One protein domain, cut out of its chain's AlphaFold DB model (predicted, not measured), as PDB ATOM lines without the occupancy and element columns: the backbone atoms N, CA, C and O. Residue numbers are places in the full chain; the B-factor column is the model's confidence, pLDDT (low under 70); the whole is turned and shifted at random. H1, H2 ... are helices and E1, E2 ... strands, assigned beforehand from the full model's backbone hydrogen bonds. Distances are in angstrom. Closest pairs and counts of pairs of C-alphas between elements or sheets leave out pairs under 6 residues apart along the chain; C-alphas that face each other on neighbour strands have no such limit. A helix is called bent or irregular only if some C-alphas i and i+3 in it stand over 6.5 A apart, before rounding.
ATOM      1  N   LEU A 222      -6.295  35.271 -11.751       94.62
ATOM      2  CA  LEU A 222      -5.135  34.754 -12.460       94.62
ATOM      3  C   LEU A 222      -4.925  33.288 -12.083       94.62
ATOM      4  O   LEU A 222      -4.841  32.961 -10.897       94.62
ATOM      5  N   SER A 223      -4.834  32.399 -13.069       93.75
ATOM      6  CA  SER A 223      -4.519  30.995 -12.806       93.75
ATOM      7  C   SER A 223      -3.063  30.859 -12.372       93.75
ATOM      8  O   SER A 223      -2.176  31.515 -12.910       93.75
ATOM      9  N   TYR A 224      -2.802  29.981 -11.408       93.38
ATOM     10  CA  TYR A 224      -1.453  29.549 -11.033       93.38
ATOM     11  C   TYR A 224      -1.318  28.019 -11.109       93.38
ATOM     12  O   TYR A 224      -0.467  27.426 -10.460       93.38
ATOM     13  N   GLY A 225      -2.185  27.336 -11.854       90.38
ATOM     14  CA  GLY A 225      -2.089  25.900 -12.099       90.38
ATOM     15  C   GLY A 225      -3.245  25.379 -12.942       90.38
ATOM     16  O   GLY A 225      -4.192  26.104 -13.219       90.38
ATOM     17  N   SER A 226      -3.165  24.111 -13.342       83.00
ATOM     18  CA  SER A 226      -4.115  23.483 -14.271       83.00
ATOM     19  C   SER A 226      -5.375  22.904 -13.618       83.00
ATOM     20  O   SER A 226      -6.258  22.417 -14.319       83.00
ATOM     21  N   ARG A 227      -5.474  22.912 -12.282       83.31
ATOM     22  CA  ARG A 227      -6.612  22.323 -11.554       83.31
ATOM     23  C   ARG A 227      -7.628  23.376 -11.130       83.31
ATOM     24  O   ARG A 227      -7.276  24.532 -10.890       83.31
ATOM     25  N   ALA A 228      -8.880  22.952 -10.959       77.06
ATOM     26  CA  ALA A 228      -9.934  23.810 -10.431       77.06
ATOM     27  C   ALA A 228      -9.522  24.413  -9.076       77.06
ATOM     28  O   ALA A 228      -8.917  23.748  -8.237       77.06
ATOM     29  N   GLY A 229      -9.808  25.702  -8.880       83.62
ATOM     30  CA  GLY A 229      -9.417  26.447  -7.680       83.62
ATOM     31  C   GLY A 229      -7.925  26.784  -7.563       83.62
ATOM     32  O   GLY A 229      -7.532  27.408  -6.581       83.62
ATOM     33  N   MET A 230      -7.085  26.450  -8.553       91.50
ATOM     34  CA  MET A 230      -5.723  26.998  -8.655       91.50
ATOM     35  C   MET A 230      -5.734  28.394  -9.288       91.50
ATOM     36  O   MET A 230      -5.057  28.655 -10.281       91.50
ATOM     37  N   THR A 231      -6.509  29.300  -8.700       94.38
ATOM     38  CA  THR A 231      -6.600  30.706  -9.099       94.38
ATOM     39  C   THR A 231      -6.253  31.621  -7.928       94.38
ATOM     40  O   THR A 231      -6.447  31.292  -6.757       94.38
ATOM     41  N   VAL A 232      -5.721  32.796  -8.230       95.00
ATOM     42  CA  VAL A 232      -5.488  33.875  -7.266       95.00
ATOM     43  C   VAL A 232      -6.239  35.118  -7.692       95.00
ATOM     44  O   VAL A 232      -6.494  35.324  -8.877       95.00
ATOM     45  N   THR A 233      -6.617  35.933  -6.717       95.06
ATOM     46  CA  THR A 233      -7.312  37.190  -6.971       95.06
ATOM     47  C   THR A 233      -6.286  38.291  -7.188       95.06
ATOM     48  O   THR A 233      -5.361  38.457  -6.393       95.06
ATOM     49  N   ILE A 234      -6.447  39.049  -8.266       96.31
ATOM     50  CA  ILE A 234      -5.665  40.249  -8.536       96.31
ATOM     51  C   ILE A 234      -6.199  41.368  -7.643       96.31
ATOM     52  O   ILE A 234      -7.314  41.847  -7.825       96.31
ATOM     53  N   THR A 235      -5.399  41.794  -6.670       95.94
ATOM     54  CA  THR A 235      -5.779  42.841  -5.707       95.94
ATOM     55  C   THR A 235      -5.337  44.236  -6.131       95.94
ATOM     56  O   THR A 235      -5.808  45.232  -5.582       95.94
ATOM     57  N   GLY A 236      -4.451  44.329  -7.121       96.31
ATOM     58  CA  GLY A 236      -3.871  45.587  -7.568       96.31
ATOM     59  C   GLY A 236      -3.149  45.440  -8.898       96.31
ATOM     60  O   GLY A 236      -2.633  44.376  -9.238       96.31
ATOM     61  N   ARG A 237      -3.137  46.531  -9.664       97.75
ATOM     62  CA  ARG A 237      -2.457  46.648 -10.957       97.75
ATOM     63  C   ARG A 237      -1.727  47.981 -11.006       97.75
ATOM     64  O   ARG A 237      -2.312  49.010 -10.667       97.75
ATOM     65  N   SER A 238      -0.478  47.972 -11.443       97.69
ATOM     66  CA  SER A 238       0.348  49.167 -11.605       97.69
ATOM     67  C   SER A 238       1.203  49.032 -12.858       97.69
ATOM     68  O   SER A 238       1.650  47.939 -13.186       97.69
ATOM     69  N   GLY A 239       1.407  50.126 -13.595       97.25
ATOM     70  CA  GLY A 239       2.326  50.138 -14.739       97.25
ATOM     71  C   GLY A 239       2.006  49.140 -15.866       97.25
ATOM     72  O   GLY A 239       2.916  48.769 -16.600       97.25
ATOM     73  N   ILE A 240       0.760  48.677 -16.015       97.88
ATOM     74  CA  ILE A 240       0.367  47.733 -17.080       97.88
ATOM     75  C   ILE A 240       0.804  48.265 -18.454       97.88
ATOM     76  O   ILE A 240       0.673  49.459 -18.725       97.88
ATOM     77  N   ASP A 241       1.349  47.385 -19.299       97.69
ATOM     78  CA  ASP A 241       1.939  47.714 -20.610       97.69
ATOM     79  C   ASP A 241       3.183  48.632 -20.593       97.69
ATOM     80  O   ASP A 241       3.578  49.167 -21.633       97.69
ATOM     81  N   THR A 242       3.859  48.786 -19.450       98.19
ATOM     82  CA  THR A 242       5.115  49.559 -19.332       98.19
ATOM     83  C   THR A 242       6.347  48.662 -19.124       98.19
ATOM     84  O   THR A 242       6.269  47.436 -19.177       98.19
ATOM     85  N   ASP A 243       7.526  49.249 -18.902       97.81
ATOM     86  CA  ASP A 243       8.741  48.523 -18.502       97.81
ATOM     87  C   ASP A 243       8.739  48.042 -17.041       97.81
ATOM     88  O   ASP A 243       9.654  47.313 -16.653       97.81
ATOM     89  N   HIS A 244       7.727  48.427 -16.262       97.62
ATOM     90  CA  HIS A 244       7.561  48.118 -14.844       97.62
ATOM     91  C   HIS A 244       6.100  47.753 -14.524       97.62
ATOM     92  O   HIS A 244       5.514  48.248 -13.562       97.62
ATOM     93  N   ALA A 245       5.494  46.901 -15.354       98.06
ATOM     94  CA  ALA A 245       4.173  46.357 -15.073       98.06
ATOM     95  C   ALA A 245       4.227  45.470 -13.829       98.06
ATOM     96  O   ALA A 245       5.113  44.628 -13.709       98.06
ATOM     97  N   GLU A 246       3.272  45.645 -12.924       98.38
ATOM     98  CA  GLU A 246       3.145  44.873 -11.697       98.38
ATOM     99  C   GLU A 246       1.676  44.557 -11.415       98.38
ATOM    100  O   GLU A 246       0.785  45.401 -11.563       98.38
ATOM    101  N   ILE A 247       1.434  43.329 -10.970       98.00
ATOM    102  CA  ILE A 247       0.142  42.872 -10.471       98.00
ATOM    103  C   ILE A 247       0.354  42.258  -9.095       98.00
ATOM    104  O   ILE A 247       1.221  41.400  -8.933       98.00
ATOM    105  N   THR A 248      -0.448  42.672  -8.116       97.81
ATOM    106  CA  THR A 248      -0.458  42.069  -6.779       97.81
ATOM    107  C   THR A 248      -1.504  40.964  -6.707       97.81
ATOM    108  O   THR A 248      -2.623  41.114  -7.205       97.81
ATOM    109  N   LEU A 249      -1.129  39.848  -6.093       96.94
ATOM    110  CA  LEU A 249      -1.900  38.613  -6.040       96.94
ATOM    111  C   LEU A 249      -2.229  38.283  -4.586       96.94
ATOM    112  O   LEU A 249      -1.369  38.392  -3.713       96.94
ATOM    113  N   ASP A 250      -3.460  37.849  -4.336       95.31
ATOM    114  CA  ASP A 250      -3.887  37.348  -3.033       95.31
ATOM    115  C   ASP A 250      -4.602  35.995  -3.196       95.31
ATOM    116  O   ASP A 250      -5.627  35.906  -3.890       95.31
ATOM    117  N   PRO A 251      -4.068  34.905  -2.618       93.56
ATOM    118  CA  PRO A 251      -4.792  33.649  -2.543       93.56
ATOM    119  C   PRO A 251      -5.926  33.786  -1.522       93.56
ATOM    120  O   PRO A 251      -5.705  33.894  -0.320       93.56
ATOM    121  N   THR A 252      -7.168  33.754  -1.998       93.00
ATOM    122  CA  THR A 252      -8.341  33.879  -1.128       93.00
ATOM    123  C   THR A 252      -8.906  32.508  -0.741       93.00
ATOM    124  O   THR A 252      -8.742  31.507  -1.450       93.00
ATOM    125  N   ALA A 253      -9.598  32.445   0.402       91.94
ATOM    126  CA  ALA A 253     -10.286  31.233   0.857       91.94
ATOM    127  C   ALA A 253     -11.271  30.668  -0.194       91.94
ATOM    128  O   ALA A 253     -11.239  29.459  -0.436       91.94
ATOM    129  N   PRO A 254     -12.091  31.504  -0.875       88.75
ATOM    130  CA  PRO A 254     -12.944  31.056  -1.976       88.75
ATOM    131  C   PRO A 254     -12.191  30.326  -3.093       88.75
ATOM    132  O   PRO A 254     -12.646  29.269  -3.528       88.75
ATOM    133  N   ASN A 255     -11.023  30.829  -3.507       86.31
ATOM    134  CA  ASN A 255     -10.240  30.192  -4.569       86.31
ATOM    135  C   ASN A 255      -9.750  28.804  -4.126       86.31
ATOM    136  O   ASN A 255      -9.956  27.803  -4.814       86.31
ATOM    137  N   SER A 256      -9.198  28.722  -2.911       90.88
ATOM    138  CA  SER A 256      -8.683  27.470  -2.339       90.88
ATOM    139  C   SER A 256      -9.773  26.425  -2.085       90.88
ATOM    140  O   SER A 256      -9.511  25.223  -2.164       90.88
ATOM    141  N   LYS A 257     -11.013  26.855  -1.818       91.25
ATOM    142  CA  LYS A 257     -12.149  25.949  -1.622       91.25
ATOM    143  C   LYS A 257     -12.458  25.133  -2.875       91.25
ATOM    144  O   LYS A 257     -12.698  23.933  -2.761       91.25
ATOM    145  N   GLY A 258     -12.383  25.747  -4.059       84.69
ATOM    146  CA  GLY A 258     -12.562  25.037  -5.330       84.69
ATOM    147  C   GLY A 258     -11.572  23.879  -5.492       84.69
ATOM    148  O   GLY A 258     -11.971  22.771  -5.843       84.69
ATOM    149  N   PHE A 259     -10.306  24.106  -5.127       88.44
ATOM    150  CA  PHE A 259      -9.265  23.079  -5.176       88.44
ATOM    151  C   PHE A 259      -9.541  21.935  -4.202       88.44
ATOM    152  O   PHE A 259      -9.357  20.766  -4.538       88.44
ATOM    153  N   CYS A 260      -9.951  22.262  -2.978       91.75
ATOM    154  CA  CYS A 260     -10.206  21.274  -1.935       91.75
ATOM    155  C   CYS A 260     -11.374  20.341  -2.285       91.75
ATOM    156  O   CYS A 260     -11.253  19.122  -2.127       91.75
ATOM    157  N   ILE A 261     -12.444  20.895  -2.858       85.75
ATOM    158  CA  ILE A 261     -13.589  20.116  -3.336       85.75
ATOM    159  C   ILE A 261     -13.170  19.206  -4.495       85.75
ATOM    160  O   ILE A 261     -13.466  18.015  -4.465       85.75
ATOM    161  N   ASP A 262     -12.451  19.734  -5.486       81.25
ATOM    162  CA  ASP A 262     -12.071  18.974  -6.682       81.25
ATOM    163  C   ASP A 262     -11.037  17.875  -6.389       81.25
ATOM    164  O   ASP A 262     -11.212  16.716  -6.759       81.25
ATOM    165  N   SER A 263      -9.964  18.210  -5.666       81.69
ATOM    166  CA  SER A 263      -8.857  17.275  -5.437       81.69
ATOM    167  C   SER A 263      -9.120  16.270  -4.316       81.69
ATOM    168  O   SER A 263      -8.625  15.147  -4.396       81.69
ATOM    169  N   ASN A 264      -9.858  16.653  -3.268       80.62
ATOM    170  CA  ASN A 264     -10.027  15.822  -2.070       80.62
ATOM    171  C   ASN A 264     -11.490  15.474  -1.758       80.62
ATOM    172  O   ASN A 264     -11.725  14.660  -0.866       80.62
ATOM    173  N   GLY A 265     -12.468  16.082  -2.442       85.44
ATOM    174  CA  GLY A 265     -13.874  15.991  -2.041       85.44
ATOM    175  C   GLY A 265     -14.138  16.598  -0.659       85.44
ATOM    176  O   GLY A 265     -15.103  16.207  -0.008       85.44
ATOM    177  N   ASP A 266     -13.264  17.496  -0.197       85.19
ATOM    178  CA  ASP A 266     -13.299  18.096   1.138       85.19
ATOM    179  C   ASP A 266     -13.640  19.582   1.004       85.19
ATOM    180  O   ASP A 266     -12.874  20.351   0.428       85.19
ATOM    181  N   ASP A 267     -14.797  20.001   1.509       86.06
ATOM    182  CA  ASP A 267     -15.208  21.406   1.545       86.06
ATOM    183  C   ASP A 267     -14.858  22.096   2.877       86.06
ATOM    184  O   ASP A 267     -15.234  23.254   3.093       86.06
ATOM    185  N   GLY A 268     -14.127  21.401   3.756       91.38
ATOM    186  CA  GLY A 268     -13.777  21.836   5.097       91.38
ATOM    187  C   GLY A 268     -12.694  22.917   5.151       91.38
ATOM    188  O   GLY A 268     -11.705  22.910   4.413       91.38
ATOM    189  N   GLU A 269     -12.836  23.812   6.131       94.06
ATOM    190  CA  GLU A 269     -11.906  24.922   6.406       94.06
ATOM    191  C   GLU A 269     -10.462  24.459   6.664       94.06
ATOM    192  O   GLU A 269      -9.509  25.185   6.391       94.06
ATOM    193  N   THR A 270     -10.270  23.227   7.146       95.19
ATOM    194  CA  THR A 270      -8.936  22.650   7.369       95.19
ATOM    195  C   THR A 270      -8.162  22.491   6.062       95.19
ATOM    196  O   THR A 270      -6.975  22.823   6.011       95.19
ATOM    197  N   CYS A 271      -8.813  22.008   4.995       94.88
ATOM    198  CA  CYS A 271      -8.168  21.894   3.690       94.88
ATOM    199  C   CYS A 271      -7.853  23.279   3.124       94.88
ATOM    200  O   CYS A 271      -6.731  23.511   2.671       94.88
ATOM    201  N   VAL A 272      -8.810  24.209   3.212       94.06
ATOM    202  CA  VAL A 272      -8.658  25.588   2.727       94.06
ATOM    203  C   VAL A 272      -7.491  26.284   3.427       94.06
ATOM    204  O   VAL A 272      -6.584  26.775   2.760       94.06
ATOM    205  N   GLY A 273      -7.449  26.256   4.762       94.50
ATOM    206  CA  GLY A 273      -6.369  26.855   5.545       94.50
ATOM    207  C   GLY A 273      -5.004  26.234   5.245       94.50
ATOM    208  O   GLY A 273      -4.018  26.957   5.096       94.50
ATOM    209  N   LYS A 274      -4.943  24.906   5.072       94.31
ATOM    210  CA  LYS A 274      -3.710  24.226   4.656       94.31
ATOM    211  C   LYS A 274      -3.274  24.659   3.258       94.31
ATOM    212  O   LYS A 274      -2.098  24.919   3.052       94.31
ATOM    213  N   LYS A 275      -4.199  24.766   2.303       93.12
ATOM    214  CA  LYS A 275      -3.879  25.185   0.933       93.12
ATOM    215  C   LYS A 275      -3.401  26.623   0.855       93.12
ATOM    216  O   LYS A 275      -2.417  26.866   0.168       93.12
ATOM    217  N   LEU A 276      -4.025  27.532   1.601       93.25
ATOM    218  CA  LEU A 276      -3.563  28.914   1.725       93.25
ATOM    219  C   LEU A 276      -2.152  28.995   2.321       93.25
ATOM    220  O   LEU A 276      -1.337  29.774   1.843       93.25
ATOM    221  N   ALA A 277      -1.842  28.166   3.322       92.56
ATOM    222  CA  ALA A 277      -0.507  28.111   3.920       92.56
ATOM    223  C   ALA A 277       0.547  27.462   2.999       92.56
ATOM    224  O   ALA A 277       1.701  27.884   2.986       92.56
ATOM    225  N   ASP A 278       0.153  26.445   2.227       90.94
ATOM    226  CA  ASP A 278       1.032  25.701   1.316       90.94
ATOM    227  C   ASP A 278       1.232  26.414  -0.037       90.94
ATOM    228  O   ASP A 278       2.134  26.052  -0.801       90.94
ATOM    229  N   ALA A 279       0.392  27.401  -0.364       88.50
ATOM    230  CA  ALA A 279       0.449  28.157  -1.607       88.50
ATOM    231  C   ALA A 279       1.736  28.994  -1.668       88.50
ATOM    232  O   ALA A 279       1.800  30.129  -1.204       88.50
ATOM    233  N   LYS A 280       2.782  28.433  -2.283       91.00
ATOM    234  CA  LYS A 280       4.039  29.128  -2.599       91.00
ATOM    235  C   LYS A 280       3.858  30.065  -3.799       91.00
ATOM    236  O   LYS A 280       4.464  29.854  -4.848       91.00
ATOM    237  N   ILE A 281       2.978  31.050  -3.656       93.81
ATOM    238  CA  ILE A 281       2.663  32.042  -4.687       93.81
ATOM    239  C   ILE A 281       3.299  33.371  -4.283       93.81
ATOM    240  O   ILE A 281       3.284  33.750  -3.112       93.81
ATOM    241  N   GLN A 282       3.887  34.067  -5.248       95.81
ATOM    242  CA  GLN A 282       4.421  35.408  -5.049       95.81
ATOM    243  C   GLN A 282       3.282  36.396  -4.777       95.81
ATOM    244  O   GLN A 282       2.243  36.351  -5.433       95.81
ATOM    245  N   ALA A 283       3.494  37.324  -3.843       96.38
ATOM    246  CA  ALA A 283       2.525  38.385  -3.554       96.38
ATOM    247  C   ALA A 283       2.390  39.397  -4.706       96.38
ATOM    248  O   ALA A 283       1.379  40.090  -4.808       96.38
ATOM    249  N   SER A 284       3.394  39.485  -5.582       97.75
ATOM    250  CA  SER A 284       3.302  40.226  -6.832       97.75
ATOM    251  C   SER A 284       4.102  39.569  -7.949       97.75
ATOM    252  O   SER A 284       5.071  38.841  -7.719       97.75
ATOM    253  N   ILE A 285       3.667  39.824  -9.178       97.88
ATOM    254  CA  ILE A 285       4.370  39.458 -10.404       97.88
ATOM    255  C   ILE A 285       4.666  40.720 -11.195       97.88
ATOM    256  O   ILE A 285       3.879  41.668 -11.172       97.88
ATOM    257  N   VAL A 286       5.799  40.730 -11.889       98.31
ATOM    258  CA  VAL A 286       6.293  41.908 -12.600       98.31
ATOM    259  C   VAL A 286       6.651  41.571 -14.039       98.31
ATOM    260  O   VAL A 286       7.068  40.452 -14.340       98.31
ATOM    261  N   ALA A 287       6.521  42.542 -14.937       98.25
ATOM    262  CA  ALA A 287       6.969  42.437 -16.314       98.25
ATOM    263  C   ALA A 287       7.588  43.734 -16.823       98.25
ATOM    264  O   ALA A 287       7.171  44.840 -16.490       98.25
ATOM    265  N   ASN A 288       8.533  43.568 -17.739       98.38
ATOM    266  CA  ASN A 288       8.948  44.606 -18.654       98.38
ATOM    267  C   ASN A 288       8.317  44.324 -20.020       98.38
ATOM    268  O   ASN A 288       8.815  43.509 -20.803       98.38
ATOM    269  N   CYS A 289       7.227  45.021 -20.331       98.06
ATOM    270  CA  CYS A 289       6.452  44.802 -21.547       98.06
ATOM    271  C   CYS A 289       7.186  45.242 -22.823       98.06
ATOM    272  O   CYS A 289       6.756  44.876 -23.914       98.06
ATOM    273  N   PHE A 290       8.316  45.955 -22.753       96.94
ATOM    274  CA  PHE A 290       9.129  46.276 -23.938       96.94
ATOM    275  C   PHE A 290      10.156  45.192 -24.266       96.94
ATOM    276  O   PHE A 290      10.339  44.861 -25.437       96.94
ATOM    277  N   THR A 291      10.752  44.544 -23.265       97.38
ATOM    278  CA  THR A 291      11.660  43.398 -23.481       97.38
ATOM    279  C   THR A 291      10.919  42.063 -23.564       97.38
ATOM    280  O   THR A 291      11.382  41.130 -24.221       97.38
ATOM    281  N   GLY A 292       9.735  41.992 -22.957       97.44
ATOM    282  CA  GLY A 292       8.895  40.802 -22.857       97.44
ATOM    283  C   GLY A 292       9.265  39.924 -21.677       97.44
ATOM    284  O   GLY A 292       8.711  38.841 -21.565       97.44
ATOM    285  N   LYS A 293      10.210  40.354 -20.835       97.62
ATOM    286  CA  LYS A 293      10.601  39.622 -19.631       97.62
ATOM    287  C   LYS A 293       9.541  39.782 -18.546       97.62
ATOM    288  O   LYS A 293       9.056  40.893 -18.349       97.62
ATOM    289  N   PHE A 294       9.206  38.711 -17.841       97.69
ATOM    290  CA  PHE A 294       8.226  38.723 -16.757       97.69
ATOM    291  C   PHE A 294       8.460  37.600 -15.745       97.69
ATOM    292  O   PHE A 294       9.193  36.652 -16.026       97.69
ATOM    293  N   THR A 295       7.830  37.698 -14.577       96.62
ATOM    294  CA  THR A 295       7.790  36.634 -13.569       96.62
ATOM    295  C   THR A 295       6.413  35.980 -13.523       96.62
ATOM    296  O   THR A 295       5.385  36.643 -13.652       96.62
ATOM    297  N   SER A 296       6.374  34.659 -13.356       94.62
ATOM    298  CA  SER A 296       5.127  33.922 -13.134       94.62
ATOM    299  C   SER A 296       4.685  33.978 -11.667       94.62
ATOM    300  O   SER A 296       5.492  34.340 -10.803       94.62
ATOM    301  N   PRO A 297       3.451  33.546 -11.338       95.38
ATOM    302  CA  PRO A 297       2.972  33.488  -9.952       95.38
ATOM    303  C   PRO A 297       3.851  32.656  -9.006       95.38
ATOM    304  O   PRO A 297       3.819  32.868  -7.800       95.38
ATOM    305  N   TRP A 298       4.670  31.736  -9.523       92.81
ATOM    306  CA  TRP A 298       5.604  30.938  -8.718       92.81
ATOM    307  C   TRP A 298       6.991  31.580  -8.555       92.81
ATOM    308  O   TRP A 298       7.837  31.045  -7.843       92.81
ATOM    309  N   GLY A 299       7.241  32.722  -9.199       92.94
ATOM    310  CA  GLY A 299       8.524  33.431  -9.165       92.94
ATOM    311  C   GLY A 299       9.524  33.020 -10.247       92.94
ATOM    312  O   GLY A 299      10.658  33.491 -10.224       92.94
ATOM    313  N   ASN A 300       9.128  32.181 -11.209       91.88
ATOM    314  CA  ASN A 300       9.995  31.809 -12.331       91.88
ATOM    315  C   ASN A 300      10.033  32.935 -13.375       91.88
ATOM    316  O   ASN A 300       8.993  33.515 -13.693       91.88
ATOM    317  N   GLY A 301      11.218  33.231 -13.913       94.06
ATOM    318  CA  GLY A 301      11.414  34.239 -14.957       94.06
ATOM    319  C   GLY A 301      11.185  33.680 -16.362       94.06
ATOM    320  O   GLY A 301      11.701  32.616 -16.701       94.06
ATOM    321  N   PHE A 302      10.456  34.419 -17.190       95.12
ATOM    322  CA  PHE A 302      10.133  34.079 -18.573       95.12
ATOM    323  C   PHE A 302      10.331  35.281 -19.498       95.12
ATOM    324  O   PHE A 302      10.353  36.430 -19.060       95.12
ATOM    325  N   GLN A 303      10.425  35.024 -20.798       96.38
ATOM    326  CA  GLN A 303      10.469  36.019 -21.852       96.38
ATOM    327  C   GLN A 303       9.480  35.671 -22.966       96.38
ATOM    328  O   GLN A 303       9.620  34.670 -23.665       96.38
ATOM    329  N   PHE A 304       8.513  36.556 -23.180       96.81
ATOM    330  CA  PHE A 304       7.590  36.511 -24.303       96.81
ATOM    331  C   PHE A 304       8.260  37.016 -25.588       96.81
ATOM    332  O   PHE A 304       8.684  38.179 -25.676       96.81
ATOM    333  N   LYS A 305       8.324  36.157 -26.608       95.75
ATOM    334  CA  LYS A 305       8.968  36.448 -27.898       95.75
ATOM    335  C   LYS A 305       7.993  36.851 -29.001       95.75
ATOM    336  O   LYS A 305       8.411  37.557 -29.910       95.75
ATOM    337  N   GLY A 306       6.720  36.476 -28.908       95.75
ATOM    338  CA  GLY A 306       5.712  36.798 -29.921       95.75
ATOM    339  C   GLY A 306       4.776  35.630 -30.197       95.75
ATOM    340  O   GLY A 306       4.781  34.638 -29.469       95.75
ATOM    341  N   ARG A 307       3.963  35.757 -31.245       95.88
ATOM    342  CA  ARG A 307       3.087  34.685 -31.731       95.88
ATOM    343  C   ARG A 307       3.923  33.581 -32.381       95.88
ATOM    344  O   ARG A 307       4.851  33.889 -33.125       95.88
ATOM    345  N   ALA A 308       3.610  32.319 -32.106       93.00
ATOM    346  CA  ALA A 308       4.319  31.186 -32.700       93.00
ATOM    347  C   ALA A 308       3.883  30.963 -34.159       93.00
ATOM    348  O   ALA A 308       2.696  31.072 -34.471       93.00
ATOM    349  N   ALA A 309       4.835  30.660 -35.050       88.38
ATOM    350  CA  ALA A 309       4.552  30.377 -36.461       88.38
ATOM    351  C   ALA A 309       3.852  29.043 -36.696       88.38
ATOM    352  O   ALA A 309       2.951  28.977 -37.526       88.38
ATOM    353  N   ASN A 310       4.250  28.009 -35.961       81.44
ATOM    354  CA  ASN A 310       3.715  26.655 -36.037       81.44
ATOM    355  C   ASN A 310       3.771  26.027 -34.631       81.44
ATOM    356  O   ASN A 310       4.573  26.466 -33.810       81.44
ATOM    357  N   GLY A 311       2.950  25.007 -34.363       77.62
ATOM    358  CA  GLY A 311       3.010  24.212 -33.127       77.62
ATOM    359  C   GLY A 311       1.717  24.195 -32.306       77.62
ATOM    360  O   GLY A 311       0.712  24.795 -32.681       77.62
ATOM    361  N   ASP A 312       1.752  23.480 -31.176       81.62
ATOM    362  CA  ASP A 312       0.616  23.335 -30.247       81.62
ATOM    363  C   ASP A 312       0.358  24.599 -29.392       81.62
ATOM    364  O   ASP A 312      -0.662  24.682 -28.710       81.62
ATOM    365  N   TYR A 313       1.245  25.602 -29.444       89.31
ATOM    366  CA  TYR A 313       1.177  26.820 -28.629       89.31
ATOM    367  C   TYR A 313       0.937  28.073 -29.473       89.31
ATOM    368  O   TYR A 313       1.496  28.231 -30.552       89.31
ATOM    369  N   SER A 314       0.132  29.012 -28.965       93.00
ATOM    370  CA  SER A 314      -0.162  30.265 -29.682       93.00
ATOM    371  C   SER A 314       0.980  31.289 -29.645       93.00
ATOM    372  O   SER A 314       1.075  32.136 -30.533       93.00
ATOM    373  N   TYR A 315       1.846  31.236 -28.634       95.31
ATOM    374  CA  TYR A 315       2.920  32.195 -28.403       95.31
ATOM    375  C   TYR A 315       4.214  31.481 -28.026       95.31
ATOM    376  O   TYR A 315       4.205  30.388 -27.469       95.31
ATOM    377  N   ILE A 316       5.339  32.132 -28.297       93.19
ATOM    378  CA  ILE A 316       6.659  31.667 -27.887       93.19
ATOM    379  C   ILE A 316       7.001  32.331 -26.552       93.19
ATOM    380  O   ILE A 316       7.170  33.554 -26.475       93.19
ATOM    381  N   VAL A 317       7.119  31.515 -25.505       93.31
ATOM    382  CA  VAL A 317       7.542  31.924 -24.161       93.31
ATOM    383  C   VAL A 317       8.769  31.102 -23.780       93.31
ATOM    384  O   VAL A 317       8.704  29.878 -23.751       93.31
ATOM    385  N   GLN A 318       9.886  31.770 -23.504       91.31
ATOM    386  CA  GLN A 318      11.155  31.127 -23.144       91.31
ATOM    387  C   GLN A 318      11.489  31.392 -21.672       91.31
ATOM    388  O   GLN A 318      11.318  32.525 -21.231       91.31
ATOM    389  N   PRO A 319      11.964  30.413 -20.889       90.44
ATOM    390  CA  PRO A 319      12.453  30.676 -19.534       90.44
ATOM    391  C   PRO A 319      13.724  31.553 -19.569       90.44
ATOM    392  O   PRO A 319      14.575  31.374 -20.436       90.44
ATOM    393  N   ASP A 320      13.857  32.525 -18.653       85.44
ATOM    394  CA  ASP A 320      15.000  33.475 -18.623       85.44
ATOM    395  C   ASP A 320      16.295  32.818 -18.111       85.44
ATOM    396  O   ASP A 320      17.402  33.207 -18.473       85.44
ATOM    397  N   VAL A 321      16.147  31.790 -17.275       78.50
ATOM    398  CA  VAL A 321      17.227  30.907 -16.835       78.50
ATOM    399  C   VAL A 321      16.818  29.511 -17.266       78.50
ATOM    400  O   VAL A 321      15.711  29.096 -16.938       78.50
ATOM    401  N   VAL A 322      17.679  28.804 -17.993       61.66
ATOM    402  CA  VAL A 322      17.535  27.367 -18.245       61.66
ATOM    403  C   VAL A 322      18.301  26.676 -17.118       61.66
ATOM    404  O   VAL A 322      19.530  26.615 -17.190       61.66
ATOM    405  N   PRO A 323      17.672  26.227 -16.013       53.88
ATOM    406  CA  PRO A 323      18.383  25.353 -15.099       53.88
ATOM    407  C   PRO A 323      18.685  24.061 -15.865       53.88
ATOM    408  O   PRO A 323      17.858  23.593 -16.645       53.88
ATOM    409  N   HIS A 324      19.847  23.457 -15.623       51.06
ATOM    410  CA  HIS A 324      20.178  22.135 -16.166       51.06
ATOM    411  C   HIS A 324      19.185  21.029 -15.743       51.06
ATOM    412  O   HIS A 324      19.216  19.936 -16.300       51.06
ATOM    413  N   GLU A 325      18.272  21.311 -14.810       52.38
ATOM    414  CA  GLU A 325      17.037  20.554 -14.627       52.38
ATOM    415  C   GLU A 325      15.925  21.209 -15.443       52.38
ATOM    416  O   GLU A 325      15.374  22.245 -15.060       52.38
ATOM    417  N   VAL A 326      15.610  20.589 -16.580       50.53
ATOM    418  CA  VAL A 326      14.460  20.918 -17.425       50.53
ATOM    419  C   VAL A 326      13.189  20.723 -16.595       50.53
ATOM    420  O   VAL A 326      12.579  19.657 -16.581       50.53
ATOM    421  N   LEU A 327      12.792  21.761 -15.859       54.75
ATOM    422  CA  LEU A 327      11.412  21.927 -15.432       54.75
ATOM    423  C   LEU A 327      10.562  21.820 -16.693       54.75
ATOM    424  O   LEU A 327      10.844  22.498 -17.683       54.75
ATOM    425  N   ASP A 328       9.550  20.955 -16.652       65.62
ATOM    426  CA  ASP A 328       8.576  20.771 -17.721       65.62
ATOM    427  C   ASP A 328       7.805  22.087 -17.930       65.62
ATOM    428  O   ASP A 328       6.735  22.333 -17.369       65.62
ATOM    429  N   TYR A 329       8.418  23.011 -18.670       71.50
ATOM    430  CA  TYR A 329       7.882  24.344 -18.915       71.50
ATOM    431  C   TYR A 329       6.587  24.255 -19.723       71.50
ATOM    432  O   TYR A 329       5.744  25.145 -19.616       71.50
ATOM    433  N   ARG A 330       6.399  23.158 -20.474       77.56
ATOM    434  CA  ARG A 330       5.177  22.870 -21.224       77.56
ATOM    435  C   ARG A 330       3.990  22.716 -20.283       77.56
ATOM    436  O   ARG A 330       2.951  23.317 -20.534       77.56
ATOM    437  N   ALA A 331       4.169  22.040 -19.147       75.94
ATOM    438  CA  ALA A 331       3.120  21.891 -18.135       75.94
ATOM    439  C   ALA A 331       2.664  23.226 -17.508       75.94
ATOM    440  O   ALA A 331       1.588  23.290 -16.916       75.94
ATOM    441  N   ASN A 332       3.464  24.293 -17.633       83.81
ATOM    442  CA  ASN A 332       3.192  25.607 -17.042       83.81
ATOM    443  C   ASN A 332       3.000  26.723 -18.079       83.81
ATOM    444  O   ASN A 332       2.902  27.894 -17.702       83.81
ATOM    445  N   TYR A 333       2.951  26.381 -19.370       90.62
ATOM    446  CA  TYR A 333       2.854  27.355 -20.452       90.62
ATOM    447  C   TYR A 333       1.597  28.229 -20.319       90.62
ATOM    448  O   TYR A 333       1.708  29.455 -20.357       90.62
ATOM    449  N   ASP A 334       0.432  27.614 -20.086       91.19
ATOM    450  CA  ASP A 334      -0.856  28.319 -20.011       91.19
ATOM    451  C   ASP A 334      -0.878  29.353 -18.879       91.19
ATOM    452  O   ASP A 334      -1.278  30.502 -19.062       91.19
ATOM    453  N   VAL A 335      -0.329  28.985 -17.721       93.00
ATOM    454  CA  VAL A 335      -0.211  29.892 -16.575       93.00
ATOM    455  C   VAL A 335       0.747  31.047 -16.873       93.00
ATOM    456  O   VAL A 335       0.464  32.200 -16.542       93.00
ATOM    457  N   ALA A 336       1.889  30.762 -17.502       94.12
ATOM    458  CA  ALA A 336       2.862  31.793 -17.842       94.12
ATOM    459  C   ALA A 336       2.283  32.800 -18.849       94.12
ATOM    460  O   ALA A 336       2.448  34.010 -18.675       94.12
ATOM    461  N   ILE A 337       1.572  32.333 -19.879       95.75
ATOM    462  CA  ILE A 337       0.982  33.234 -20.872       95.75
ATOM    463  C   ILE A 337      -0.190  34.040 -20.303       95.75
ATOM    464  O   ILE A 337      -0.321  35.214 -20.645       95.75
ATOM    465  N   GLU A 338      -1.013  33.473 -19.414       95.12
ATOM    466  CA  GLU A 338      -2.069  34.223 -18.716       95.12
ATOM    467  C   GLU A 338      -1.487  35.338 -17.844       95.12
ATOM    468  O   GLU A 338      -1.942  36.481 -17.922       95.12
ATOM    469  N   ALA A 339      -0.418  35.049 -17.094       96.31
ATOM    470  CA  ALA A 339       0.293  36.052 -16.302       96.31
ATOM    471  C   ALA A 339       0.831  37.190 -17.182       96.31
ATOM    472  O   ALA A 339       0.649  38.369 -16.866       96.31
ATOM    473  N   PHE A 340       1.429  36.854 -18.327       97.50
ATOM    474  CA  PHE A 340       1.922  37.860 -19.263       97.50
ATOM    475  C   PHE A 340       0.797  38.675 -19.912       97.50
ATOM    476  O   PHE A 340       0.931  39.889 -20.051       97.50
ATOM    477  N   LYS A 341      -0.325  38.045 -20.282       96.69
ATOM    478  CA  LYS A 341      -1.511  38.735 -20.817       96.69
ATOM    479  C   LYS A 341      -2.087  39.730 -19.815       96.69
ATOM    480  O   LYS A 341      -2.501  40.809 -20.224       96.69
ATOM    481  N   ALA A 342      -2.084  39.388 -18.527       96.31
ATOM    482  CA  ALA A 342      -2.541  40.286 -17.477       96.31
ATOM    483  C   ALA A 342      -1.604  41.499 -17.313       96.31
ATOM    484  O   ALA A 342      -2.080  42.623 -17.166       96.31
ATOM    485  N   LEU A 343      -0.283  41.286 -17.374       97.94
ATOM    486  CA  LEU A 343       0.733  42.338 -17.214       97.94
ATOM    487  C   LEU A 343       0.904  43.235 -18.456       97.94
ATOM    488  O   LEU A 343       1.146  44.436 -18.321       97.94
ATOM    489  N   CYS A 344       0.811  42.656 -19.655       98.06
ATOM    490  CA  CYS A 344       1.184  43.284 -20.928       98.06
ATOM    491  C   CYS A 344       0.157  43.042 -22.063       98.06
ATOM    492  O   CYS A 344       0.534  42.553 -23.144       98.06
ATOM    493  N   PRO A 345      -1.142  43.348 -21.870       97.50
ATOM    494  CA  PRO A 345      -2.183  43.038 -22.850       97.50
ATOM    495  C   PRO A 345      -1.972  43.728 -24.208       97.50
ATOM    496  O   PRO A 345      -2.203  43.107 -25.251       97.50
ATOM    497  N   ALA A 346      -1.473  44.969 -24.253       97.06
ATOM    498  CA  ALA A 346      -1.214  45.667 -25.514       97.06
ATOM    499  C   ALA A 346      -0.081  45.017 -26.319       97.06
ATOM    500  O   ALA A 346      -0.126  45.010 -27.555       97.06
ATOM    501  N   ARG A 347       0.927  44.440 -25.650       97.31
ATOM    502  CA  ARG A 347       1.992  43.689 -26.331       97.31
ATOM    503  C   ARG A 347       1.465  42.407 -26.959       97.31
ATOM    504  O   ARG A 347       1.841  42.112 -28.092       97.31
ATOM    505  N   VAL A 348       0.595  41.678 -26.265       97.00
ATOM    506  CA  VAL A 348      -0.032  40.468 -26.818       97.00
ATOM    507  C   VAL A 348      -0.907  40.827 -28.023       97.00
ATOM    508  O   VAL A 348      -0.708  40.277 -29.101       97.00
ATOM    509  N   ALA A 349      -1.749  41.858 -27.906       96.00
ATOM    510  CA  ALA A 349      -2.574  42.345 -29.016       96.00
ATOM    511  C   ALA A 349      -1.756  42.869 -30.215       96.00
ATOM    512  O   ALA A 349      -2.243  42.927 -31.348       96.00
ATOM    513  N   ARG A 350      -0.513  43.317 -29.995       96.69
ATOM    514  CA  ARG A 350       0.420  43.638 -31.082       96.69
ATOM    515  C   ARG A 350       0.968  42.367 -31.731       96.69
ATOM    516  O   ARG A 350       0.893  42.270 -32.948       96.69
ATOM    517  N   ALA A 351       1.424  41.398 -30.939       95.69
ATOM    518  CA  ALA A 351       1.921  40.118 -31.442       95.69
ATOM    519  C   ALA A 351       0.866  39.344 -32.253       95.69
ATOM    520  O   ALA A 351       1.209  38.682 -33.223       95.69
ATOM    521  N   ASP A 352      -0.420  39.474 -31.913       94.31
ATOM    522  CA  ASP A 352      -1.516  38.863 -32.679       94.31
ATOM    523  C   ASP A 352      -1.672  39.445 -34.096       94.31
ATOM    524  O   ASP A 352      -2.208  38.772 -34.982       94.31
ATOM    525  N   ARG A 353      -1.214  40.688 -34.307       94.88
ATOM    526  CA  ARG A 353      -1.257  41.414 -35.588       94.88
ATOM    527  C   ARG A 353       0.046  41.333 -36.381       94.88
ATOM    528  O   ARG A 353       0.032  41.648 -37.567       94.88
TER     529      ARG A 353
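Overview. This is residues 222 to 353 of the 549 residues of the protein "DUF4339 domain-containing protein" of Mesorhizobium sp. M7A.F.Ca.US.001.04.2.1 (UniProt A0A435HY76). A six-stranded antiparallel sheet, E1 to E6, is curled like part of a barrel and wraps round one helix, H3, while H1 and H2 form a corner of two helices at one end of the domain. The short helix H4 follows H3 and grazes the sheet beside E5. The printed part has 132 residues, with named elements in the order E1 E2 H1 H2 E3 E4 E5 E6 H3 H4; the sheet's order is E1 - E2 - E3 - E4 - E5 - E6. The class is mixed, helices and strands, and the whole is compact, with a radius of gyration of the C-alphas of 15.6 A and spans of 46 by 31 by 28 A.

Arrangement. Residues 222 to 223 pair antiparallel with residues 231 to 232 of E1, residues 231 to 238, which bends by 61 degrees at residue 235. E1 forms a hairpin with E2, residues 245 to 250, with N 235 and O 248 2.9 A apart. H1, residues 253 to 264, only grazes the sheet with its residues 253 to 259; its closest C-alphas to E1 are those of Asn 255 and Thr 231, 5.8 A apart. H1 touches H2, residues 269 to 278, about perpendicular at 79 degrees, with the closest C-alphas, Ser 256 and Val 272, 5.4 A apart. H2 is not on the sheet. E3, residues 284 to 288, is antiparallel to E2, with N 247 and O 285 3.0 A apart. E3, E4, residues 293 to 295, E5, residues 301 to 307, and E6, residues 315 to 319, form a meander, each strand the antiparallel neighbour of the one before. N 288 and O 293 are 2.8 A apart, N 294 and O 302 2.8 A, and N 303 and O 318 2.7 A, within hydrogen-bond range. The sheet curls round H3, residues 330 to 343, in two layers, a helix on one face of a sheet; the closest C-alphas of H3 and E2 are Leu 343 and Ala 245, 5.7 A apart. H4, residues 345 to 351, is close to H3 but not clearly touching, at a steep tilt of 64 degrees, opposite ways; their closest C-alphas, Lys 341 and Val 348, are 6.4 A apart. H4 only grazes the sheet with its residues 347 to 351. Every O i to N i+4 pair is within hydrogen-bond range in H2 and H4, against 6 of 8 in H1 and 8 of 10 in H3.

Along the chain. E1 begins at C-alpha 231 (-6.600, 30.706, -9.099) and is 19.9 A long from first to last C-alpha, E2 17.1 A, H1 15.7 A and E5 18.7 A. H3, 20.4 A, is irregular, with C-alphas 331 and 334 7.8 A apart. H4 ends at C-alpha 351 (1.921, 40.118, -31.442).

Size, cuts and confidence. The C-alphas farthest apart, Thr 270 and Arg 353, are 47.5 A apart. The printed part has no cut, and no link is long. The mean pLDDT of the printed part is 90.6; residues 322 to 328, between E6 and H3, are under 70.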